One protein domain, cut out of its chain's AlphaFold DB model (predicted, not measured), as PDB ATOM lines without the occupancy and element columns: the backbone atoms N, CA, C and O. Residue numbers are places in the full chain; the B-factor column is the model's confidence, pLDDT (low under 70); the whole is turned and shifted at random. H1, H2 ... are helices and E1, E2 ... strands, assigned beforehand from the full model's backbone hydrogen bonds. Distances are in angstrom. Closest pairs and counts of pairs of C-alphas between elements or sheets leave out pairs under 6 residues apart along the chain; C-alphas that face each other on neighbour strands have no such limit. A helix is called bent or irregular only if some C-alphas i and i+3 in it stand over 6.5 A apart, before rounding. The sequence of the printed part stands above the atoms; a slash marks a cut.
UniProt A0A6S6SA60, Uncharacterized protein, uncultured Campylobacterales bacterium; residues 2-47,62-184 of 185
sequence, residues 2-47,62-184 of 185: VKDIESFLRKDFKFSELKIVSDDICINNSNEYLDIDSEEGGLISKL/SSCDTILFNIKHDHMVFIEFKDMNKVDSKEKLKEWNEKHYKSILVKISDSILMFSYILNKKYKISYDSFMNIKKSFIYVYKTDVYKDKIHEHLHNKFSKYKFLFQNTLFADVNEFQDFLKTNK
ATOM      1  N   VAL A   2       1.453  28.392 -15.342       92.81
ATOM      2  CA  VAL A   2       1.517  28.283 -13.875       92.81
ATOM      3  C   VAL A   2       2.827  28.819 -13.301       92.81
ATOM      4  O   VAL A   2       2.791  29.514 -12.294       92.81
ATOM      5  N   LYS A   3       3.964  28.586 -13.970       93.56
ATOM      6  CA  LYS A   3       5.260  29.175 -13.584       93.56
ATOM      7  C   LYS A   3       5.222  30.704 -13.530       93.56
ATOM      8  O   LYS A   3       5.759  31.303 -12.603       93.56
ATOM      9  N   ASP A   4       4.603  31.324 -14.531       91.69
ATOM     10  CA  ASP A   4       4.525  32.780 -14.629       91.69
ATOM     11  C   ASP A   4       3.600  33.320 -13.540       91.69
ATOM     12  O   ASP A   4       3.972  34.244 -12.823       91.69
ATOM     13  N   ILE A   5       2.445  32.670 -13.347       92.00
ATOM     14  CA  ILE A   5       1.511  32.972 -12.255       92.00
ATOM     15  C   ILE A   5       2.211  32.893 -10.898       92.00
ATOM     16  O   ILE A   5       2.138  33.850 -10.134       92.00
ATOM     17  N   GLU A   6       2.914  31.799 -10.597       93.06
ATOM     18  CA  GLU A   6       3.641  31.661  -9.333       93.06
ATOM     19  C   GLU A   6       4.688  32.768  -9.177       93.06
ATOM     20  O   GLU A   6       4.765  33.403  -8.128       93.06
ATOM     21  N   SER A   7       5.464  33.053 -10.229       92.00
ATOM     22  CA  SER A   7       6.476  34.111 -10.198       92.00
ATOM     23  C   SER A   7       5.870  35.487  -9.921       92.00
ATOM     24  O   SER A   7       6.444  36.262  -9.157       92.00
ATOM     25  N   PHE A   8       4.711  35.798 -10.507       89.44
ATOM     26  CA  PHE A   8       3.991  37.037 -10.221       89.44
ATOM     27  C   PHE A   8       3.501  37.078  -8.779       89.44
ATOM     28  O   PHE A   8       3.717  38.070  -8.085       89.44
ATOM     29  N   LEU A   9       2.905  35.986  -8.306       89.00
ATOM     30  CA  LEU A   9       2.375  35.931  -6.954       89.00
ATOM     31  C   LEU A   9       3.488  36.039  -5.904       89.00
ATOM     32  O   LEU A   9       3.319  36.767  -4.935       89.00
ATOM     33  N   ARG A  10       4.649  35.408  -6.118       90.69
ATOM     34  CA  ARG A  10       5.814  35.511  -5.218       90.69
ATOM     35  C   ARG A  10       6.388  36.922  -5.108       90.69
ATOM     36  O   ARG A  10       6.990  37.247  -4.092       90.69
ATOM     37  N   LYS A  11       6.221  37.765  -6.132       88.56
ATOM     38  CA  LYS A  11       6.650  39.174  -6.075       88.56
ATOM     39  C   LYS A  11       5.735  40.008  -5.188       88.56
ATOM     40  O   LYS A  11       6.202  40.891  -4.474       88.56
ATOM     41  N   ASP A  12       4.437  39.724  -5.247       83.62
ATOM     42  CA  ASP A  12       3.418  40.605  -4.689       83.62
ATOM     43  C   ASP A  12       2.788  40.084  -3.403       83.62
ATOM     44  O   ASP A  12       2.171  40.876  -2.696       83.62
ATOM     45  N   PHE A  13       2.937  38.810  -3.055       87.38
ATOM     46  CA  PHE A  13       2.248  38.181  -1.928       87.38
ATOM     47  C   PHE A  13       3.197  37.363  -1.065       87.38
ATOM     48  O   PHE A  13       4.265  36.937  -1.503       87.38
ATOM     49  N   LYS A  14       2.797  37.178   0.192       90.69
ATOM     50  CA  LYS A  14       3.555  36.394   1.157       90.69
ATOM     51  C   LYS A  14       3.472  34.906   0.823       90.69
ATOM     52  O   LYS A  14       2.403  34.386   0.502       90.69
ATOM     53  N   PHE A  15       4.613  34.240   0.934       93.06
ATOM     54  CA  PHE A  15       4.704  32.792   0.974       93.06
ATOM     55  C   PHE A  15       5.189  32.398   2.369       93.06
ATOM     56  O   PHE A  15       6.050  33.070   2.938       93.06
ATOM     57  N   SER A  16       4.575  31.369   2.935       92.56
ATOM     58  CA  SER A  16       4.778  30.932   4.316       92.56
ATOM     59  C   SER A  16       4.995  29.420   4.359       92.56
ATOM     60  O   SER A  16       4.680  28.698   3.412       92.56
ATOM     61  N   GLU A  17       5.538  28.927   5.466       92.69
ATOM     62  CA  GLU A  17       5.726  27.492   5.678       92.69
ATOM     63  C   GLU A  17       4.380  26.745   5.733       92.69
ATOM     64  O   GLU A  17       3.351  27.319   6.106       92.69
ATOM     65  N   LEU A  18       4.389  25.443   5.413       91.62
ATOM     66  CA  LEU A  18       3.176  24.617   5.380       91.62
ATOM     67  C   LEU A  18       2.409  24.644   6.705       91.62
ATOM     68  O   LEU A  18       1.183  24.725   6.713       91.62
ATOM     69  N   LYS A  19       3.128  24.595   7.827       90.94
ATOM     70  CA  LYS A  19       2.538  24.641   9.165       90.94
ATOM     71  C   LYS A  19       1.730  25.921   9.387       90.94
ATOM     72  O   LYS A  19       0.663  25.855   9.975       90.94
ATOM     73  N   ILE A  20       2.190  27.056   8.855       89.06
ATOM     74  CA  ILE A  20       1.499  28.345   8.987       89.06
ATOM     75  C   ILE A  20       0.221  28.353   8.147       89.06
ATOM     76  O   ILE A  20      -0.850  28.624   8.674       89.06
ATOM     77  N   VAL A  21       0.311  28.022   6.853       88.94
ATOM     78  CA  VAL A  21      -0.859  28.076   5.946       88.94
ATOM     79  C   VAL A  21      -1.877  26.958   6.190       88.94
ATOM     80  O   VAL A  21      -2.947  26.957   5.589       88.94
ATOM     81  N   SER A  22      -1.528  25.977   7.023       88.25
ATOM     82  CA  SER A  22      -2.405  24.874   7.418       88.25
ATOM     83  C   SER A  22      -2.885  24.971   8.862       88.25
ATOM     84  O   SER A  22      -3.401  23.979   9.364       88.25
ATOM     85  N   ASP A  23      -2.713  26.106   9.545       85.44
ATOM     86  CA  ASP A  23      -3.107  26.275  10.953       85.44
ATOM     87  C   ASP A  23      -2.578  25.140  11.860       85.44
ATOM     88  O   ASP A  23      -3.316  24.516  12.623       85.44
ATOM     89  N   ASP A  24      -1.290  24.817  11.730       86.62
ATOM     90  CA  ASP A  24      -0.588  23.746  12.449       86.62
ATOM     91  C   ASP A  24      -1.089  22.307  12.178       86.62
ATOM     92  O   ASP A  24      -0.668  21.365  12.857       86.62
ATOM     93  N   ILE A  25      -1.959  22.094  11.182       86.12
ATOM     94  CA  ILE A  25      -2.478  20.759  10.830       86.12
ATOM     95  C   ILE A  25      -1.384  19.896  10.192       86.12
ATOM     96  O   ILE A  25      -1.281  18.703  10.489       86.12
ATOM     97  N   CYS A  26      -0.580  20.483   9.304       87.88
ATOM     98  CA  CYS A  26       0.509  19.795   8.621       87.88
ATOM     99  C   CYS A  26       1.876  20.185   9.189       87.88
ATOM    100  O   CYS A  26       2.087  21.282   9.703       87.88
ATOM    101  N   ILE A  27       2.835  19.269   9.064       87.19
ATOM    102  CA  ILE A  27       4.227  19.509   9.446       87.19
ATOM    103  C   ILE A  27       4.916  20.291   8.323       87.19
ATOM    104  O   ILE A  27       4.583  20.126   7.150       87.19
ATOM    105  N   ASN A  28       5.899  21.117   8.674       86.56
ATOM    106  CA  ASN A  28       6.733  21.806   7.696       86.56
ATOM    107  C   ASN A  28       7.479  20.843   6.767       86.56
ATOM    108  O   ASN A  28       7.948  19.780   7.176       86.56
ATOM    109  N   ASN A  29       7.659  21.285   5.528       84.69
ATOM    110  CA  ASN A  29       8.635  20.742   4.597       84.69
ATOM    111  C   ASN A  29       9.525  21.885   4.074       84.69
ATOM    112  O   ASN A  29       9.480  22.997   4.591       84.69
ATOM    113  N   SER A  30      10.372  21.609   3.082       85.62
ATOM    114  CA  SER A  30      11.312  22.597   2.535       85.62
ATOM    115  C   SER A  30      10.679  23.637   1.603       85.62
ATOM    116  O   SER A  30      11.409  24.455   1.048       85.62
ATOM    117  N   ASN A  31       9.371  23.564   1.356       89.38
ATOM    118  CA  ASN A  31       8.679  24.419   0.402       89.38
ATOM    119  C   ASN A  31       7.910  25.531   1.120       89.38
ATOM    120  O   ASN A  31       7.498  25.400   2.273       89.38
ATOM    121  N   GLU A  32       7.696  26.627   0.397       91.81
ATOM    122  CA  GLU A  32       6.846  27.724   0.843       91.81
ATOM    123  C   GLU A  32       5.577  27.781  -0.002       91.81
ATOM    124  O   GLU A  32       5.607  27.593  -1.225       91.81
ATOM    125  N   TYR A  33       4.486  28.134   0.659       92.38
ATOM    126  CA  TYR A  33       3.127  28.071   0.154       92.38
ATOM    127  C   TYR A  33       2.499  29.452   0.150       92.38
ATOM    128  O   TYR A  33       2.794  30.269   1.020       92.38
ATOM    129  N   LEU A  34       1.626  29.722  -0.820       91.25
ATOM    130  CA  LEU A  34       0.948  31.010  -0.896       91.25
ATOM    131  C   LEU A  34       0.080  31.210   0.349       91.25
ATOM    132  O   LEU A  34      -0.846  30.436   0.590       91.25
ATOM    133  N   ASP A  35       0.374  32.265   1.098       88.81
ATOM    134  CA  ASP A  35      -0.359  32.640   2.298       88.81
ATOM    135  C   ASP A  35      -1.512  33.567   1.894       88.81
ATOM    136  O   ASP A  35      -1.324  34.747   1.576       88.81
ATOM    137  N   ILE A  36      -2.714  33.002   1.786       84.38
ATOM    138  CA  ILE A  36      -3.865  33.732   1.249       84.38
ATOM    139  C   ILE A  36      -4.483  34.642   2.315       84.38
ATOM    140  O   ILE A  36      -4.813  35.796   2.012       84.38
ATOM    141  N   ASP A  37      -4.589  34.143   3.545       75.44
ATOM    142  CA  ASP A  37      -5.353  34.761   4.629       75.44
ATOM    143  C   ASP A  37      -4.527  35.700   5.526       75.44
ATOM    144  O   ASP A  37      -5.117  36.461   6.294       75.44
ATOM    145  N   SER A  38      -3.190  35.728   5.418       76.06
ATOM    146  CA  SER A  38      -2.364  36.581   6.285       76.06
ATOM    147  C   SER A  38      -2.778  38.058   6.270       76.06
ATOM    148  O   SER A  38      -2.818  38.723   5.226       76.06
ATOM    149  N   GLU A  39      -3.002  38.603   7.470       70.31
ATOM    150  CA  GLU A  39      -3.286  40.025   7.707       70.31
ATOM    151  C   GLU A  39      -2.144  40.937   7.228       70.31
ATOM    152  O   GLU A  39      -2.364  42.072   6.789       70.31
ATOM    153  N   GLU A  40      -0.919  40.412   7.241       70.75
ATOM    154  CA  GLU A  40       0.294  41.104   6.830       70.75
ATOM    155  C   GLU A  40       0.856  40.508   5.545       70.75
ATOM    156  O   GLU A  40       1.763  39.678   5.527       70.75
ATOM    157  N   GLY A  41       0.332  40.994   4.425       69.75
ATOM    158  CA  GLY A  41       0.908  40.693   3.122       69.75
ATOM    159  C   GLY A  41       0.358  39.439   2.454       69.75
ATOM    160  O   GLY A  41       0.801  39.124   1.345       69.75
ATOM    161  N   GLY A  42      -0.623  38.786   3.079       71.75
ATOM    162  CA  GLY A  42      -1.446  37.779   2.432       71.75
ATOM    163  C   GLY A  42      -2.248  38.343   1.262       71.75
ATOM    164  O   GLY A  42      -2.402  39.560   1.085       71.75
ATOM    165  N   LEU A  43      -2.742  37.439   0.423       75.81
ATOM    166  CA  LEU A  43      -3.429  37.803  -0.812       75.81
ATOM    167  C   LEU A  43      -4.698  38.612  -0.553       75.81
ATOM    168  O   LEU A  43      -4.870  39.676  -1.148       75.81
ATOM    169  N   ILE A  44      -5.530  38.174   0.391       72.31
ATOM    170  CA  ILE A  44      -6.728  38.905   0.806       72.31
ATOM    171  C   ILE A  44      -6.330  40.283   1.348       72.31
ATOM    172  O   ILE A  44      -6.733  41.305   0.789       72.31
ATOM    173  N   SER A  45      -5.468  40.364   2.363       71.19
ATOM    174  CA  SER A  45      -5.141  41.649   3.003       71.19
ATOM    175  C   SER A  45      -4.564  42.692   2.035       71.19
ATOM    176  O   SER A  45      -4.939  43.866   2.108       71.19
ATOM    177  N   LYS A  46      -3.721  42.291   1.071       71.00
ATOM    178  CA  LYS A  46      -3.164  43.203   0.052       71.00
ATOM    179  C   LYS A  46      -4.176  43.685  -0.985       71.00
ATOM    180  O   LYS A  46      -3.946  44.724  -1.600       71.00
ATOM    181  N   LEU A  47      -5.274  42.965  -1.187       67.31
ATOM    182  CA  LEU A  47      -6.346  43.366  -2.102       67.31
ATOM    183  C   LEU A  47      -7.414  44.227  -1.417       67.31
ATOM    184  O   LEU A  47      -8.167  44.905  -2.108       67.31
ATOM    185  N   SER A  62     -14.585  34.098   1.365       72.69
ATOM    186  CA  SER A  62     -13.863  32.926   1.823       72.69
ATOM    187  C   SER A  62     -12.846  32.524   0.760       72.69
ATOM    188  O   SER A  62     -13.108  32.656  -0.430       72.69
ATOM    189  N   SER A  63     -11.664  32.075   1.167       78.19
ATOM    190  CA  SER A  63     -10.655  31.550   0.248       78.19
ATOM    191  C   SER A  63     -10.063  30.265   0.777       78.19
ATOM    192  O   SER A  63     -10.004  30.070   1.987       78.19
ATOM    193  N   CYS A  64      -9.655  29.379  -0.125       87.25
ATOM    194  CA  CYS A  64      -8.887  28.207   0.249       87.25
ATOM    195  C   CYS A  64      -7.649  28.639   1.041       87.25
ATOM    196  O   CYS A  64      -7.168  29.762   0.883       87.25
ATOM    197  N   ASP A  65      -7.145  27.751   1.882       87.12
ATOM    198  CA  ASP A  65      -6.104  28.118   2.838       87.12
ATOM    199  C   ASP A  65      -4.753  28.291   2.111       87.12
ATOM    200  O   ASP A  65      -3.972  29.185   2.426       87.12
ATOM    201  N   THR A  66      -4.515  27.520   1.037       91.69
ATOM    202  CA  THR A  66      -3.374  27.749   0.135       91.69
ATOM    203  C   THR A  66      -3.588  27.209  -1.290       91.69
ATOM    204  O   THR A  66      -4.571  26.522  -1.582       91.69
ATOM    205  N   ILE A  67      -2.649  27.518  -2.192       92.00
ATOM    206  CA  ILE A  67      -2.559  26.975  -3.555       92.00
ATOM    207  C   ILE A  67      -1.149  26.440  -3.809       92.00
ATOM    208  O   ILE A  67      -0.164  27.147  -3.592       92.00
ATOM    209  N   LEU A  68      -1.063  25.223  -4.352       91.75
ATOM    210  CA  LEU A  68       0.180  24.654  -4.869       91.75
ATOM    211  C   LEU A  68       0.335  24.925  -6.356       91.75
ATOM    212  O   LEU A  68      -0.612  24.780  -7.137       91.75
ATOM    213  N   PHE A  69       1.571  25.210  -6.749       91.69
ATOM    214  CA  PHE A  69       1.961  25.427  -8.135       91.69
ATOM    215  C   PHE A  69       2.798  24.243  -8.614       91.69
ATOM    216  O   PHE A  69       4.009  24.185  -8.422       91.69
ATOM    217  N   ASN A  70       2.157  23.280  -9.275       91.06
ATOM    218  CA  ASN A  70       2.873  22.195  -9.929       91.06
ATOM    219  C   ASN A  70       3.325  22.650 -11.322       91.06
ATOM    220  O   ASN A  70       2.691  22.360 -12.341       91.06
ATOM    221  N   ILE A  71       4.439  23.388 -11.349       91.06
ATOM    222  CA  ILE A  71       5.007  23.984 -12.566       91.06
ATOM    223  C   ILE A  71       5.247  22.935 -13.656       91.06
ATOM    224  O   ILE A  71       4.981  23.194 -14.828       91.06
ATOM    225  N   LYS A  72       5.734  21.745 -13.279       89.62
ATOM    226  CA  LYS A  72       6.080  20.680 -14.234       89.62
ATOM    227  C   LYS A  72       4.878  20.190 -15.035       89.62
ATOM    228  O   LYS A  72       5.044  19.790 -16.181       89.62
ATOM    229  N   HIS A  73       3.694  20.228 -14.434       88.56
ATOM    230  CA  HIS A  73       2.455  19.750 -15.039       88.56
ATOM    231  C   HIS A  73       1.498  20.886 -15.429       88.56
ATOM    232  O   HIS A  73       0.348  20.604 -15.758       88.56
ATOM    233  N   ASP A  74       1.960  22.144 -15.378       90.06
ATOM    234  CA  ASP A  74       1.156  23.357 -15.594       90.06
ATOM    235  C   ASP A  74      -0.192  23.294 -14.847       90.06
ATOM    236  O   ASP A  74      -1.265  23.538 -15.398       90.06
ATOM    237  N   HIS A  75      -0.129  22.898 -13.570       91.69
ATOM    238  CA  HIS A  75      -1.292  22.526 -12.761       91.69
ATOM    239  C   HIS A  75      -1.312  23.293 -11.439       91.69
ATOM    240  O   HIS A  75      -0.316  23.344 -10.719       91.69
ATOM    241  N   MET A  76      -2.462  23.886 -11.117       92.06
ATOM    242  CA  MET A  76      -2.720  24.526  -9.824       92.06
ATOM    243  C   MET A  76      -3.575  23.627  -8.928       92.06
ATOM    244  O   MET A  76      -4.584  23.076  -9.369       92.06
ATOM    245  N   VAL A  77      -3.206  23.508  -7.656       91.31
ATOM    246  CA  VAL A  77      -3.940  22.687  -6.684       91.31
ATOM    247  C   VAL A  77      -4.423  23.575  -5.549       91.31
ATOM    248  O   VAL A  77      -3.609  24.138  -4.831       91.31
ATOM    249  N   PHE A  78      -5.735  23.717  -5.399       91.31
ATOM    250  CA  PHE A  78      -6.344  24.501  -4.325       91.31
ATOM    251  C   PHE A  78      -6.552  23.598  -3.120       91.31
ATOM    252  O   PHE A  78      -7.072  22.490  -3.277       91.31
ATOM    253  N   ILE A  79      -6.163  24.069  -1.938       90.25
ATOM    254  CA  ILE A  79      -6.170  23.252  -0.728       90.25
ATOM    255  C   ILE A  79      -7.009  23.909   0.353       90.25
ATOM    256  O   ILE A  79      -6.825  25.083   0.670       90.25
ATOM    257  N   GLU A  80      -7.897  23.117   0.942       88.50
ATOM    258  CA  GLU A  80      -8.566  23.451   2.191       88.50
ATOM    259  C   GLU A  80      -8.162  22.450   3.280       88.50
ATOM    260  O   GLU A  80      -8.393  21.247   3.141       88.50
ATOM    261  N   PHE A  81      -7.606  22.942   4.381       85.69
ATOM    262  CA  PHE A  81      -7.341  22.166   5.579       85.69
ATOM    263  C   PHE A  81      -8.523  22.262   6.548       85.69
ATOM    264  O   PHE A  81      -9.159  23.303   6.721       85.69
ATOM    265  N   LYS A  82      -8.854  21.140   7.186       80.25
ATOM    266  CA  LYS A  82      -9.956  21.041   8.143       80.25
ATOM    267  C   LYS A  82      -9.443  20.480   9.467       80.25
ATOM    268  O   LYS A  82      -9.317  19.261   9.621       80.25
ATOM    269  N   ASP A  83      -9.201  21.364  10.440       74.19
ATOM    270  CA  ASP A  83      -8.981  20.970  11.839       74.19
ATOM    271  C   ASP A  83     -10.326  20.653  12.497       74.19
ATOM    272  O   ASP A  83     -10.994  21.502  13.094       74.19
ATOM    273  N   MET A  84     -10.774  19.412  12.323       66.31
ATOM    274  CA  MET A  84     -11.968  18.912  12.991       66.31
ATOM    275  C   MET A  84     -11.574  18.004  14.143       66.31
ATOM    276  O   MET A  84     -11.419  16.795  13.996       66.31
ATOM    277  N   ASN A  85     -11.434  18.615  15.317       65.19
ATOM    278  CA  ASN A  85     -11.294  17.883  16.566       65.19
ATOM    279  C   ASN A  85     -12.653  17.324  17.010       65.19
ATOM    280  O   ASN A  85     -13.714  17.871  16.700       65.19
ATOM    281  N   LYS A  86     -12.632  16.223  17.771       63.03
ATOM    282  CA  LYS A  86     -13.846  15.711  18.412       63.03
ATOM    283  C   LYS A  86     -14.367  16.727  19.416       63.03
ATOM    284  O   LYS A  86     -13.697  17.054  20.389       63.03
ATOM    285  N   VAL A  87     -15.588  17.177  19.172       69.06
ATOM    286  CA  VAL A  87     -16.336  18.028  20.084       69.06
ATOM    287  C   VAL A  87     -17.225  17.135  20.947       69.06
ATOM    288  O   VAL A  87     -18.027  16.361  20.426       69.06
ATOM    289  N   ASP A  88     -17.048  17.200  22.263       77.62
ATOM    290  CA  ASP A  88     -17.707  16.336  23.253       77.62
ATOM    291  C   ASP A  88     -18.859  17.027  24.005       77.62
ATOM    292  O   ASP A  88     -19.568  16.369  24.763       77.62
ATOM    293  N   SER A  89     -19.090  18.327  23.778       79.56
ATOM    294  CA  SER A  89     -20.203  19.069  24.375       79.56
ATOM    295  C   SER A  89     -20.830  20.086  23.420       79.56
ATOM    296  O   SER A  89     -20.225  20.527  22.440       79.56
ATOM    297  N   LYS A  90     -22.069  20.484  23.725       81.38
ATOM    298  CA  LYS A  90     -22.802  21.507  22.968       81.38
ATOM    299  C   LYS A  90     -22.123  22.876  23.068       81.38
ATOM    300  O   LYS A  90     -22.108  23.621  22.094       81.38
ATOM    301  N   GLU A  91     -21.541  23.192  24.220       85.69
ATOM    302  CA  GLU A  91     -20.821  24.438  24.486       85.69
ATOM    303  C   GLU A  91     -19.557  24.517  23.632       85.69
ATOM    304  O   GLU A  91     -19.377  25.492  22.907       85.69
ATOM    305  N   LYS A  92     -18.747  23.447  23.603       75.50
ATOM    306  CA  LYS A  92     -17.570  23.387  22.727       75.50
ATOM    307  C   LYS A  92     -17.955  23.416  21.249       75.50
ATOM    308  O   LYS A  92     -17.218  23.976  20.446       75.50
ATOM    309  N   LEU A  93     -19.113  22.862  20.876       71.75
ATOM    310  CA  LEU A  93     -19.614  22.937  19.498       71.75
ATOM    311  C   LEU A  93     -19.989  24.366  19.121       71.75
ATOM    312  O   LEU A  93     -19.688  24.810  18.016       71.75
ATOM    313  N   LYS A  94     -20.633  25.087  20.042       76.06
ATOM    314  CA  LYS A  94     -20.988  26.491  19.859       76.06
ATOM    315  C   LYS A  94     -19.737  27.361  19.749       76.06
ATOM    316  O   LYS A  94     -19.627  28.110  18.784       76.06
ATOM    317  N   GLU A  95     -18.777  27.197  20.658       79.38
ATOM    318  CA  GLU A  95     -17.490  27.902  20.607       79.38
ATOM    319  C   GLU A  95     -16.721  27.598  19.319       79.38
ATOM    320  O   GLU A  95     -16.181  28.510  18.692       79.38
ATOM    321  N   TRP A  96     -16.692  26.330  18.892       72.56
ATOM    322  CA  TRP A  96     -16.048  25.943  17.641       72.56
ATOM    323  C   TRP A  96     -16.744  26.591  16.444       72.56
ATOM    324  O   TRP A  96     -16.077  27.173  15.598       72.56
ATOM    325  N   ASN A  97     -18.076  26.557  16.382       68.94
ATOM    326  CA  ASN A  97     -18.818  27.167  15.280       68.94
ATOM    327  C   ASN A  97     -18.631  28.692  15.235       68.94
ATOM    328  O   ASN A  97     -18.468  29.247  14.156       68.94
ATOM    329  N   GLU A  98     -18.601  29.374  16.381       68.75
ATOM    330  CA  GLU A  98     -18.354  30.822  16.451       68.75
ATOM    331  C   GLU A  98     -16.936  31.193  15.984       68.75
ATOM    332  O   GLU A  98     -16.766  32.191  15.284       68.75
ATOM    333  N   LYS A  99     -15.929  30.367  16.301       67.69
ATOM    334  CA  LYS A  99     -14.525  30.597  15.914       67.69
ATOM    335  C   LYS A  99     -14.186  30.124  14.496       67.69
ATOM    336  O   LYS A  99     -13.355  30.736  13.834       67.69
ATOM    337  N   HIS A 100     -14.838  29.068  14.013       63.38
ATOM    338  CA  HIS A 100     -14.467  28.347  12.791       63.38
ATOM    339  C   HIS A 100     -15.600  28.271  11.755       63.38
ATOM    340  O   HIS A 100     -15.550  27.436  10.853       63.38
ATOM    341  N   TYR A 101     -16.615  29.149  11.810       60.81
ATOM    342  CA  TYR A 101     -17.732  29.144  10.846       60.81
ATOM    343  C   TYR A 101     -17.254  29.172   9.381       60.81
ATOM    344  O   TYR A 101     -17.849  28.536   8.506       60.81
ATOM    345  N   LYS A 102     -16.143  29.880   9.112       61.44
ATOM    346  CA  LYS A 102     -15.530  29.972   7.780       61.44
ATOM    347  C   LYS A 102     -15.022  28.622   7.276       61.44
ATOM    348  O   LYS A 102     -15.014  28.401   6.069       61.44
ATOM    349  N   SER A 103     -14.671  27.694   8.163       60.28
ATOM    350  CA  SER A 103     -14.239  26.337   7.809       60.28
ATOM    351  C   SER A 103     -15.371  25.493   7.215       60.28
ATOM    352  O   SER A 103     -15.095  24.502   6.541       60.28
ATOM    353  N   ILE A 104     -16.634  25.896   7.399       58.78
ATOM    354  CA  ILE A 104     -17.816  25.231   6.826       58.78
ATOM    355  C   ILE A 104     -18.143  25.780   5.424       58.78
ATOM    356  O   ILE A 104     -18.879  25.134   4.667       58.78
ATOM    357  N   LEU A 105     -17.647  26.970   5.070       64.06
ATOM    358  CA  LEU A 105     -17.886  27.597   3.767       64.06
ATOM    359  C   LEU A 105     -17.157  26.846   2.647       64.06
ATOM    360  O   LEU A 105     -16.133  26.206   2.871       64.06
ATOM    361  N   VAL A 106     -17.719  26.913   1.439       63.38
ATOM    362  CA  VAL A 106     -17.067  26.412   0.225       63.38
ATOM    363  C   VAL A 106     -16.174  27.532  -0.275       63.38
ATOM    364  O   VAL A 106     -16.679  28.500  -0.836       63.38
ATOM    365  N   LYS A 107     -14.867  27.420  -0.039       78.06
ATOM    366  CA  LYS A 107     -13.948  28.534  -0.265       78.06
ATOM    367  C   LYS A 107     -13.285  28.484  -1.643       78.06
ATOM    368  O   LYS A 107     -12.848  29.502  -2.184       78.06
ATOM    369  N   ILE A 108     -13.228  27.302  -2.255       77.69
ATOM    370  CA  ILE A 108     -12.580  27.085  -3.557       77.69
ATOM    371  C   ILE A 108     -13.224  27.883  -4.701       77.69
ATOM    372  O   ILE A 108     -12.500  28.470  -5.504       77.69
ATOM    373  N   SER A 109     -14.556  27.947  -4.798       75.69
ATOM    374  CA  SER A 109     -15.221  28.701  -5.876       75.69
ATOM    375  C   SER A 109     -14.932  30.199  -5.791       75.69
ATOM    376  O   SER A 109     -14.610  30.828  -6.801       75.69
ATOM    377  N   ASP A 110     -14.979  30.747  -4.578       78.75
ATOM    378  CA  ASP A 110     -14.652  32.145  -4.295       78.75
ATOM    379  C   ASP A 110     -13.176  32.431  -4.606       78.75
ATOM    380  O   ASP A 110     -12.842  33.470  -5.177       78.75
ATOM    381  N   SER A 111     -12.296  31.467  -4.317       84.25
ATOM    382  CA  SER A 111     -10.875  31.541  -4.667       84.25
ATOM    383  C   SER A 111     -10.682  31.610  -6.177       84.25
ATOM    384  O   SER A 111      -9.997  32.506  -6.656       84.25
ATOM    385  N   ILE A 112     -11.314  30.728  -6.958       85.38
ATOM    386  CA  ILE A 112     -11.216  30.759  -8.428       85.38
ATOM    387  C   ILE A 112     -11.642  32.128  -8.966       85.38
ATOM    388  O   ILE A 112     -10.924  32.708  -9.783       85.38
ATOM    389  N   LEU A 113     -12.765  32.668  -8.484       82.56
ATOM    390  CA  LEU A 113     -13.242  33.988  -8.890       82.56
ATOM    391  C   LEU A 113     -12.219  35.080  -8.548       82.56
ATOM    392  O   LEU A 113     -11.819  35.847  -9.424       82.56
ATOM    393  N   MET A 114     -11.744  35.110  -7.304       82.00
ATOM    394  CA  MET A 114     -10.760  36.085  -6.838       82.00
ATOM    395  C   MET A 114      -9.456  36.014  -7.638       82.00
ATOM    396  O   MET A 114      -8.986  37.036  -8.139       82.00
ATOM    397  N   PHE A 115      -8.889  34.821  -7.815       85.56
ATOM    398  CA  PHE A 115      -7.665  34.636  -8.591       85.56
ATOM    399  C   PHE A 115      -7.864  35.043 -10.045       85.56
ATOM    400  O   PHE A 115      -7.042  35.780 -10.578       85.56
ATOM    401  N   SER A 116      -8.973  34.655 -10.672       87.31
ATOM    402  CA  SER A 116      -9.255  35.053 -12.053       87.31
ATOM    403  C   SER A 116      -9.300  36.578 -12.220       87.31
ATOM    404  O   SER A 116      -8.697  37.116 -13.151       87.31
ATOM    405  N   TYR A 117      -9.902  37.285 -11.259       84.50
ATOM    406  CA  TYR A 117      -9.940  38.743 -11.234       84.50
ATOM    407  C   TYR A 117      -8.542  39.359 -11.093       84.50
ATOM    408  O   TYR A 117      -8.167  40.239 -11.871       84.50
ATOM    409  N   ILE A 118      -7.744  38.884 -10.133       82.75
ATOM    410  CA  ILE A 118      -6.386  39.394  -9.878       82.75
ATOM    411  C   ILE A 118      -5.491  39.169 -11.089       82.75
ATOM    412  O   ILE A 118      -4.815  40.095 -11.542       82.75
ATOM    413  N   LEU A 119      -5.498  37.945 -11.620       86.88
ATOM    414  CA  LEU A 119      -4.677  37.564 -12.759       86.88
ATOM    415  C   LEU A 119      -5.017  38.398 -13.993       86.88
ATOM    416  O   LEU A 119      -4.117  38.828 -14.716       86.88
ATOM    417  N   ASN A 120      -6.297  38.716 -14.175       88.69
ATOM    418  CA  ASN A 120      -6.734  39.603 -15.237       88.69
ATOM    419  C   ASN A 120      -6.290  41.051 -15.025       88.69
ATOM    420  O   ASN A 120      -5.666  41.638 -15.912       88.69
ATOM    421  N   LYS A 121      -6.577  41.629 -13.857       83.50
ATOM    422  CA  LYS A 121      -6.343  43.056 -13.606       83.50
ATOM    423  C   LYS A 121      -4.876  43.416 -13.447       83.50
ATOM    424  O   LYS A 121      -4.451  44.435 -13.983       83.50
ATOM    425  N   LYS A 122      -4.113  42.607 -12.712       79.94
ATOM    426  CA  LYS A 122      -2.707  42.905 -12.406       79.94
ATOM    427  C   LYS A 122      -1.743  42.323 -13.430       79.94
ATOM    428  O   LYS A 122      -0.725  42.945 -13.713       79.94
ATOM    429  N   TYR A 123      -2.070  41.168 -14.011       82.31
ATOM    430  CA  TYR A 123      -1.119  40.410 -14.834       82.31
ATOM    431  C   TYR A 123      -1.594  40.166 -16.272       82.31
ATOM    432  O   TYR A 123      -0.908  39.487 -17.029       82.31
ATOM    433  N   LYS A 124      -2.732  40.752 -16.682       88.25
ATOM    434  CA  LYS A 124      -3.291  40.675 -18.047       88.25
ATOM    435  C   LYS A 124      -3.541  39.245 -18.550       88.25
ATOM    436  O   LYS A 124      -3.619  39.020 -19.755       88.25
ATOM    437  N   ILE A 125      -3.712  38.282 -17.646       89.69
ATOM    438  CA  ILE A 125      -4.101  36.909 -17.991       89.69
ATOM    439  C   ILE A 125      -5.624  36.880 -18.170       89.69
ATOM    440  O   ILE A 125      -6.368  37.307 -17.288       89.69
ATOM    441  N   SER A 126      -6.124  36.421 -19.320       91.25
ATOM    442  CA  SER A 126      -7.576  36.363 -19.544       91.25
ATOM    443  C   SER A 126      -8.252  35.331 -18.639       91.25
ATOM    444  O   SER A 126      -7.640  34.330 -18.258       91.25
ATOM    445  N   TYR A 127      -9.534  35.552 -18.333       86.69
ATOM    446  CA  TYR A 127     -10.353  34.582 -17.603       86.69
ATOM    447  C   TYR A 127     -10.327  33.215 -18.291       86.69
ATOM    448  O   TYR A 127     -10.051  32.222 -17.630       86.69
ATOM    449  N   ASP A 128     -10.496  33.168 -19.615       88.06
ATOM    450  CA  ASP A 128     -10.461  31.915 -20.382       88.06
ATOM    451  C   ASP A 128      -9.105  31.213 -20.280       88.06
ATOM    452  O   ASP A 128      -9.047  30.007 -20.042       88.06
ATOM    453  N   SER A 129      -8.005  31.970 -20.384       88.75
ATOM    454  CA  SER A 129      -6.653  31.423 -20.204       88.75
ATOM    455  C   SER A 129      -6.503  30.798 -18.826       88.75
ATOM    456  O   SER A 129      -6.075  29.652 -18.720       88.75
ATOM    457  N   PHE A 130      -6.910  31.520 -17.777       89.69
ATOM    458  CA  PHE A 130      -6.866  31.002 -16.419       89.69
ATOM    459  C   PHE A 130      -7.758  29.774 -16.260       89.69
ATOM    460  O   PHE A 130      -7.305  28.784 -15.694       89.69
ATOM    461  N   MET A 131      -8.994  29.790 -16.766       86.75
ATOM    462  CA  MET A 131      -9.940  28.679 -16.646       86.75
ATOM    463  C   MET A 131      -9.436  27.407 -17.332       86.75
ATOM    464  O   MET A 131      -9.622  26.332 -16.763       86.75
ATOM    465  N   ASN A 132      -8.705  27.534 -18.442       85.81
ATOM    466  CA  ASN A 132      -8.103  26.417 -19.175       85.81
ATOM    467  C   ASN A 132      -6.864  25.802 -18.498       85.81
ATOM    468  O   ASN A 132      -6.454  24.704 -18.874       85.81
ATOM    469  N   ILE A 133      -6.278  26.452 -17.485       89.00
ATOM    470  CA  ILE A 133      -5.221  25.835 -16.666       89.00
ATOM    471  C   ILE A 133      -5.807  24.634 -15.923       89.00
ATOM    472  O   ILE A 133      -6.884  24.736 -15.324       89.00
ATOM    473  N   LYS A 134      -5.072  23.519 -15.888       89.12
ATOM    474  CA  LYS A 134      -5.460  22.349 -15.100       89.12
ATOM    475  C   LYS A 134      -5.582  22.734 -13.622       89.12
ATOM    476  O   LYS A 134      -4.684  23.371 -13.069       89.12
ATOM    477  N   LYS A 135      -6.686  22.343 -12.979       88.94
ATOM    478  CA  LYS A 135      -6.945  22.600 -11.555       88.94
ATOM    479  C   LYS A 135      -7.381  21.331 -10.846       88.94
ATOM    480  O   LYS A 135      -8.120  20.533 -11.414       88.94
ATOM    481  N   SER A 136      -6.931  21.169  -9.609       88.06
ATOM    482  CA  SER A 136      -7.456  20.161  -8.685       88.06
ATOM    483  C   SER A 136      -7.762  20.794  -7.342       88.06
ATOM    484  O   SER A 136      -7.249  21.865  -7.012       88.06
ATOM    485  N   PHE A 137      -8.600  20.104  -6.586       87.12
ATOM    486  CA  PHE A 137      -9.094  20.541  -5.294       87.12
ATOM    487  C   PHE A 137      -8.721  19.468  -4.278       87.12
ATOM    488  O   PHE A 137      -9.006  18.299  -4.522       87.12
ATOM    489  N   ILE A 138      -8.059  19.828  -3.182       88.00
ATOM    490  CA  ILE A 138      -7.729  18.883  -2.112       88.00
ATOM    491  C   ILE A 138      -8.338  19.384  -0.811       88.00
ATOM    492  O   ILE A 138      -8.084  20.512  -0.391       88.00
ATOM    493  N   TYR A 139      -9.119  18.525  -0.168       86.81
ATOM    494  CA  TYR A 139      -9.542  18.714   1.213       86.81
ATOM    495  C   TYR A 139      -8.685  17.824   2.101       86.81
ATOM    496  O   TYR A 139      -8.753  16.597   1.999       86.81
ATOM    497  N   VAL A 140      -7.888  18.457   2.960       86.75
ATOM    498  CA  VAL A 140      -6.998  17.782   3.900       86.75
ATOM    499  C   VAL A 140      -7.644  17.775   5.276       86.75
ATOM    500  O   VAL A 140      -8.009  18.828   5.803       86.75
ATOM    501  N   TYR A 141      -7.795  16.599   5.874       84.19
ATOM    502  CA  TYR A 141      -8.423  16.454   7.184       84.19
ATOM    503  C   TYR A 141      -7.482  15.779   8.185       84.19
ATOM    504  O   TYR A 141      -6.712  14.882   7.853       84.19
ATOM    505  N   LYS A 142      -7.558  16.205   9.448       78.00
ATOM    506  CA  LYS A 142      -6.677  15.709  10.517       78.00
ATOM    507  C   LYS A 142      -7.017  14.299  11.007       78.00
ATOM    508  O   LYS A 142      -6.175  13.636  11.604       78.00
ATOM    509  N   THR A 143      -8.256  13.838  10.832       70.88
ATOM    510  CA  THR A 143      -8.709  12.551  11.385       70.88
ATOM    511  C   THR A 143      -9.711  11.855  10.465       70.88
ATOM    512  O   THR A 143     -10.741  12.440  10.126       70.88
ATOM    513  N   ASP A 144      -9.454  10.585  10.131       68.00
ATOM    514  CA  ASP A 144     -10.279   9.766   9.220       68.00
ATOM    515  C   ASP A 144     -11.738   9.620   9.639       68.00
ATOM    516  O   ASP A 144     -12.619   9.500   8.793       68.00
ATOM    517  N   VAL A 145     -12.023   9.715  10.941       68.19
ATOM    518  CA  VAL A 145     -13.388   9.645  11.494       68.19
ATOM    519  C   VAL A 145     -14.325  10.694  10.869       68.19
ATOM    520  O   VAL A 145     -15.550  10.553  10.923       68.19
ATOM    521  N   TYR A 146     -13.770  11.748  10.266       66.25
ATOM    522  CA  TYR A 146     -14.536  12.786   9.589       66.25
ATOM    523  C   TYR A 146     -14.510  12.705   8.065       66.25
ATOM    524  O   TYR A 146     -15.266  13.454   7.452       66.25
ATOM    525  N   LYS A 147     -13.723  11.814   7.450       72.81
ATOM    526  CA  LYS A 147     -13.614  11.686   5.986       72.81
ATOM    527  C   LYS A 147     -14.991  11.565   5.338       72.81
ATOM    528  O   LYS A 147     -15.363  12.404   4.520       72.81
ATOM    529  N   ASP A 148     -15.785  10.600   5.796       73.38
ATOM    530  CA  ASP A 148     -17.119  10.330   5.248       73.38
ATOM    531  C   ASP A 148     -18.092  11.488   5.491       73.38
ATOM    532  O   ASP A 148     -18.870  11.847   4.612       73.38
ATOM    533  N   LYS A 149     -18.003  12.141   6.657       70.94
ATOM    534  CA  LYS A 149     -18.859  13.287   7.006       70.94
ATOM    535  C   LYS A 149     -18.537  14.523   6.168       70.94
ATOM    536  O   LYS A 149     -19.447  15.227   5.736       70.94
ATOM    537  N   ILE A 150     -17.252  14.794   5.930       69.56
ATOM    538  CA  ILE A 150     -16.795  15.864   5.032       69.56
ATOM    539  C   ILE A 150     -17.266  15.560   3.617       69.56
ATOM    540  O   ILE A 150     -17.824  16.435   2.957       69.56
ATOM    541  N   HIS A 151     -17.057  14.322   3.175       74.06
ATOM    542  CA  HIS A 151     -17.437  13.872   1.848       74.06
ATOM    543  C   HIS A 151     -18.945  14.031   1.621       74.06
ATOM    544  O   HIS A 151     -19.345  14.631   0.629       74.06
ATOM    545  N   GLU A 152     -19.786  13.586   2.558       74.62
ATOM    546  CA  GLU A 152     -21.244  13.733   2.490       74.62
ATOM    547  C   GLU A 152     -21.679  15.207   2.493       74.62
ATOM    548  O   GLU A 152     -22.468  15.633   1.644       74.62
ATOM    549  N   HIS A 153     -21.136  16.018   3.406       71.69
ATOM    550  CA  HIS A 153     -21.446  17.448   3.488       71.69
ATOM    551  C   HIS A 153     -21.096  18.187   2.197       71.69
ATOM    552  O   HIS A 153     -21.901  18.959   1.668       71.69
ATOM    553  N   LEU A 154     -19.903  17.934   1.660       71.56
ATOM    554  CA  LEU A 154     -19.451  18.547   0.419       71.56
ATOM    555  C   LEU A 154     -20.201  17.990  -0.784       71.56
ATOM    556  O   LEU A 154     -20.563  18.778  -1.646       71.56
ATOM    557  N   HIS A 155     -20.524  16.697  -0.836       71.38
ATOM    558  CA  HIS A 155     -21.382  16.131  -1.880       71.38
ATOM    559  C   HIS A 155     -22.739  16.849  -1.922       71.38
ATOM    560  O   HIS A 155     -23.189  17.291  -2.980       71.38
ATOM    561  N   ASN A 156     -23.356  17.057  -0.757       68.38
ATOM    562  CA  ASN A 156     -24.627  17.769  -0.645       68.38
ATOM    563  C   ASN A 156     -24.499  19.238  -1.081       68.38
ATOM    564  O   ASN A 156     -25.340  19.733  -1.842       68.38
ATOM    565  N   LYS A 157     -23.424  19.930  -0.681       66.62
ATOM    566  CA  LYS A 157     -23.156  21.321  -1.090       66.62
ATOM    567  C   LYS A 157     -22.796  21.475  -2.572       66.62
ATOM    568  O   LYS A 157     -23.255  22.418  -3.215       66.62
ATOM    569  N   PHE A 158     -22.004  20.562  -3.121       64.88
ATOM    570  CA  PHE A 158     -21.557  20.548  -4.515       64.88
ATOM    571  C   PHE A 158     -22.517  19.809  -5.449       64.88
ATOM    572  O   PHE A 158     -22.220  19.681  -6.635       64.88
ATOM    573  N   SER A 159     -23.691  19.388  -4.977       64.88
ATOM    574  CA  SER A 159     -24.739  18.792  -5.818       64.88
ATOM    575  C   SER A 159     -25.068  19.648  -7.053       64.88
ATOM    576  O   SER A 159     -25.340  19.113  -8.127       64.88
ATOM    577  N   LYS A 160     -24.949  20.980  -6.937       59.88
ATOM    578  CA  LYS A 160     -25.105  21.947  -8.040       59.88
ATOM    579  C   LYS A 160     -23.851  22.152  -8.906       59.88
ATOM    580  O   LYS A 160     -23.960  22.661 -10.014       59.88
ATOM    581  N   TYR A 161     -22.678  21.742  -8.427       65.06
ATOM    582  CA  TYR A 161     -21.372  21.890  -9.081       65.06
ATOM    583  C   TYR A 161     -20.654  20.538  -9.173       65.06
ATOM    584  O   TYR A 161     -19.507  20.393  -8.751       65.06
ATOM    585  N   LYS A 162     -21.340  19.532  -9.727       62.22
ATOM    586  CA  LYS A 162     -20.875  18.135  -9.773       62.22
ATOM    587  C   LYS A 162     -19.449  17.977 -10.321       62.22
ATOM    588  O   LYS A 162     -18.711  17.122  -9.844       62.22
ATOM    589  N   PHE A 163     -19.041  18.827 -11.268       65.06
ATOM    590  CA  PHE A 163     -17.686  18.818 -11.823       65.06
ATOM    591  C   PHE A 163     -16.609  19.192 -10.790       65.06
ATOM    592  O   PHE A 163     -15.526  18.618 -10.832       65.06
ATOM    593  N   LEU A 164     -16.887  20.118  -9.860       65.56
ATOM    594  CA  LEU A 164     -15.952  20.458  -8.782       65.56
ATOM    595  C   LEU A 164     -15.759  19.236  -7.893       65.56
ATOM    596  O   LEU A 164     -14.632  18.814  -7.687       65.56
ATOM    597  N   PHE A 165     -16.863  18.613  -7.474       65.00
ATOM    598  CA  PHE A 165     -16.834  17.425  -6.623       65.00
ATOM    599  C   PHE A 165     -16.067  16.253  -7.251       65.00
ATOM    600  O   PHE A 165     -15.246  15.634  -6.587       65.00
ATOM    601  N   GLN A 166     -16.280  15.980  -8.540       69.06
ATOM    602  CA  GLN A 166     -15.587  14.904  -9.264       69.06
ATOM    603  C   GLN A 166     -14.072  15.112  -9.389       69.06
ATOM    604  O   GLN A 166     -13.345  14.149  -9.609       69.06
ATOM    605  N   ASN A 167     -13.598  16.354  -9.267       69.50
ATOM    606  CA  ASN A 167     -12.180  16.709  -9.348       69.50
ATOM    607  C   ASN A 167     -11.577  17.030  -7.969       69.50
ATOM    608  O   ASN A 167     -10.463  17.560  -7.889       69.50
ATOM    609  N   THR A 168     -12.310  16.718  -6.897       78.81
ATOM    610  CA  THR A 168     -11.870  16.896  -5.517       78.81
ATOM    611  C   THR A 168     -11.270  15.609  -4.970       78.81
ATOM    612  O   THR A 168     -11.916  14.565  -4.950       78.81
ATOM    613  N   LEU A 169     -10.039  15.705  -4.478       83.88
ATOM    614  CA  LEU A 169      -9.377  14.676  -3.692       83.88
ATOM    615  C   LEU A 169      -9.613  14.936  -2.200       83.88
ATOM    616  O   LEU A 169      -9.500  16.064  -1.721       83.88
ATOM    617  N   PHE A 170      -9.891  13.866  -1.466       82.81
ATOM    618  CA  PHE A 170      -9.953  13.858  -0.009       82.81
ATOM    619  C   PHE A 170      -8.748  13.095   0.508       82.81
ATOM    620  O   PHE A 170      -8.592  11.926   0.157       82.81
ATOM    621  N   ALA A 171      -7.922  13.755   1.313       85.44
ATOM    622  CA  ALA A 171      -6.702  13.174   1.849       85.44
ATOM    623  C   ALA A 171      -6.617  13.414   3.358       85.44
ATOM    624  O   ALA A 171      -6.914  14.515   3.830       85.44
ATOM    625  N   ASP A 172      -6.192  12.411   4.115       86.56
ATOM    626  CA  ASP A 172      -5.712  12.662   5.471       86.56
ATOM    627  C   ASP A 172      -4.363  13.414   5.442       86.56
ATOM    628  O   ASP A 172      -3.748  13.618   4.390       86.56
ATOM    629  N   VAL A 173      -3.897  13.878   6.604       87.75
ATOM    630  CA  VAL A 173      -2.633  14.629   6.712       87.75
ATOM    631  C   VAL A 173      -1.424  13.832   6.205       87.75
ATOM    632  O   VAL A 173      -0.543  14.417   5.576       87.75
ATOM    633  N   ASN A 174      -1.365  12.522   6.448       88.19
ATOM    634  CA  ASN A 174      -0.262  11.673   5.997       88.19
ATOM    635  C   ASN A 174      -0.331  11.451   4.481       88.19
ATOM    636  O   ASN A 174       0.666  11.664   3.794       88.19
ATOM    637  N   GLU A 175      -1.513  11.114   3.953       90.38
ATOM    638  CA  GLU A 175      -1.774  10.982   2.514       90.38
ATOM    639  C   GLU A 175      -1.384  12.268   1.768       90.38
ATOM    640  O   GLU A 175      -0.735  12.228   0.720       90.38
ATOM    641  N   PHE A 176      -1.726  13.430   2.332       91.50
ATOM    642  CA  PHE A 176      -1.352  14.721   1.770       91.50
ATOM    643  C   PHE A 176       0.162  14.974   1.829       91.50
ATOM    644  O   PHE A 176       0.757  15.394   0.836       91.50
ATOM    645  N   GLN A 177       0.820  14.687   2.954       89.75
ATOM    646  CA  GLN A 177       2.276  14.834   3.064       89.75
ATOM    647  C   GLN A 177       3.027  13.910   2.099       89.75
ATOM    648  O   GLN A 177       4.043  14.306   1.524       89.75
ATOM    649  N   ASP A 178       2.530  12.698   1.877       90.50
ATOM    650  CA  ASP A 178       3.114  11.769   0.914       90.50
ATOM    651  C   ASP A 178       2.853  12.203  -0.530       90.50
ATOM    652  O   ASP A 178       3.750  12.095  -1.374       90.50
ATOM    653  N   PHE A 179       1.687  12.795  -0.810       90.44
ATOM    654  CA  PHE A 179       1.423  13.478  -2.076       90.44
ATOM    655  C   PHE A 179       2.448  14.596  -2.334       90.44
ATOM    656  O   PHE A 179       3.023  14.645  -3.427       90.44
ATOM    657  N   LEU A 180       2.734  15.447  -1.343       91.00
ATOM    658  CA  LEU A 180       3.734  16.516  -1.459       91.00
ATOM    659  C   LEU A 180       5.132  15.956  -1.756       91.00
ATOM    660  O   LEU A 180       5.762  16.348  -2.742       91.00
ATOM    661  N   LYS A 181       5.592  14.966  -0.977       88.56
ATOM    662  CA  LYS A 181       6.902  14.314  -1.181       88.56
ATOM    663  C   LYS A 181       7.021  13.695  -2.573       88.56
ATOM    664  O   LYS A 181       8.016  13.913  -3.264       88.56
ATOM    665  N   THR A 182       5.999  12.948  -2.994       88.69
ATOM    666  CA  THR A 182       5.977  12.236  -4.281       88.69
ATOM    667  C   THR A 182       6.067  13.204  -5.455       88.69
ATOM    668  O   THR A 182       6.780  12.951  -6.427       88.69
ATOM    669  N   ASN A 183       5.386  14.347  -5.351       84.75
ATOM    670  CA  ASN A 183       5.340  15.344  -6.417       84.75
ATOM    671  C   ASN A 183       6.436  16.415  -6.304       84.75
ATOM    672  O   ASN A 183       6.579  17.224  -7.223       84.75
ATOM    673  N   LYS A 184       7.245  16.391  -5.233       84.19
ATOM    674  CA  LYS A 184       8.231  17.433  -4.894       84.19
ATOM    675  C   LYS A 184       7.573  18.821  -4.807       84.19
ATOM    676  O   LYS A 184       8.087  19.776  -5.390       84.19
TER     677      LYS A 184
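What this domain is: This is residues 2 to 47 and 62 to 184 of the 185 residues of an uncharacterized protein of uncultured Campylobacterales bacterium (UniProt A0A6S6SA60). A strongly twisted sheet of four strands is covered by helices in three layers, helices on both faces of a sheet: H1, H5 and H7 on one face, H9 on the other. E1 and E2 make a small second sheet, with E2 beside E3, and residues 88 to 94, of which 90 to 94 belong to H4, stick out. The 169 printed residues hold nine named helices and six named strands, H1 E1 H2 E2 H3 E3 E4 H4 H5 H6 E5 H7 H8 E6 H9; the large sheet is mixed, in order E3 E4 E5 E6, and the class is mixed. The whole is compact, with a radius of gyration of the C-alphas of 16.1 A and spans of 50 by 34 by 33 A.

How they stand to each other: After H1, residues 2 to 12, come E1, 15 to 17, H2, 18 to 21, and E2, 32 to 34. E1 and E2 are antiparallel, N 16 and O 33 2.8 A apart, within hydrogen-bond range. H3, 43 to 47, precedes the cut; E3, 66 to 70, and E4, 75 to 82, form an antiparallel hairpin, with N 68 and O 77 at 2.8 A. H1 is over E3; their closest C-alphas, Val 2 and Phe 69, are 6.4 A apart. H2 only grazes the sheet, as does H4, residues 90 to 104. H5, 108 to 123, is near H3 and touches H6, 127 to 132, with residues 116 to 120 alone; the closest C-alphas, Ser 116 and Tyr 127, are 5.7 A apart. E5, 134 to 141, is parallel to E4, N 78 and O 136 at 2.9 A, and to E6, 168 to 172, N 139 and O 169 at 2.9 A. H7, 144 to 158, touches H8, 162 to 166, which grazes the sheet; the C-alphas of Phe 158 and Phe 165 are closest, 6.0 A apart. E4, H4 H5 H6, E5 and E5, H7 H8, E6 are strand-helix-strand units, parallel neighbour strands with helices between; the latter crossover is right-handed. H9, 173 to 183, and H5 are on opposite faces. O i to N i+4 pairs are within hydrogen-bond range throughout H1, H3, H5, H6, H8 and H9, and in 8 of 11 in H4 and 9 of 11 in H7; H2 is too short for one.

Where its parts are: H1 begins at C-alpha 2 (1.517, 28.283, -13.875), and H9 ends at C-alpha 183 (5.340, 15.344, -6.417). E5 is 23.2 A long, E4 22.7 A, H5 20.9 A and H7 20.8 A. H4 and H7 are irregular: C-alphas 99 and 102 are 8.2 A apart, 145 and 148 7.3 A.

The domain as a whole: The farthest C-alphas, Ser 89 and Lys 124, are 50.5 A apart. Residues 48 to 61 are not printed; C-alphas 47 and 62 are 13.5 A apart. Of the links printed whole, none is long. Mean pLDDT of the printed part is 81.1; 32 residues are under 70, among them 97 to 106 and 156 to 167.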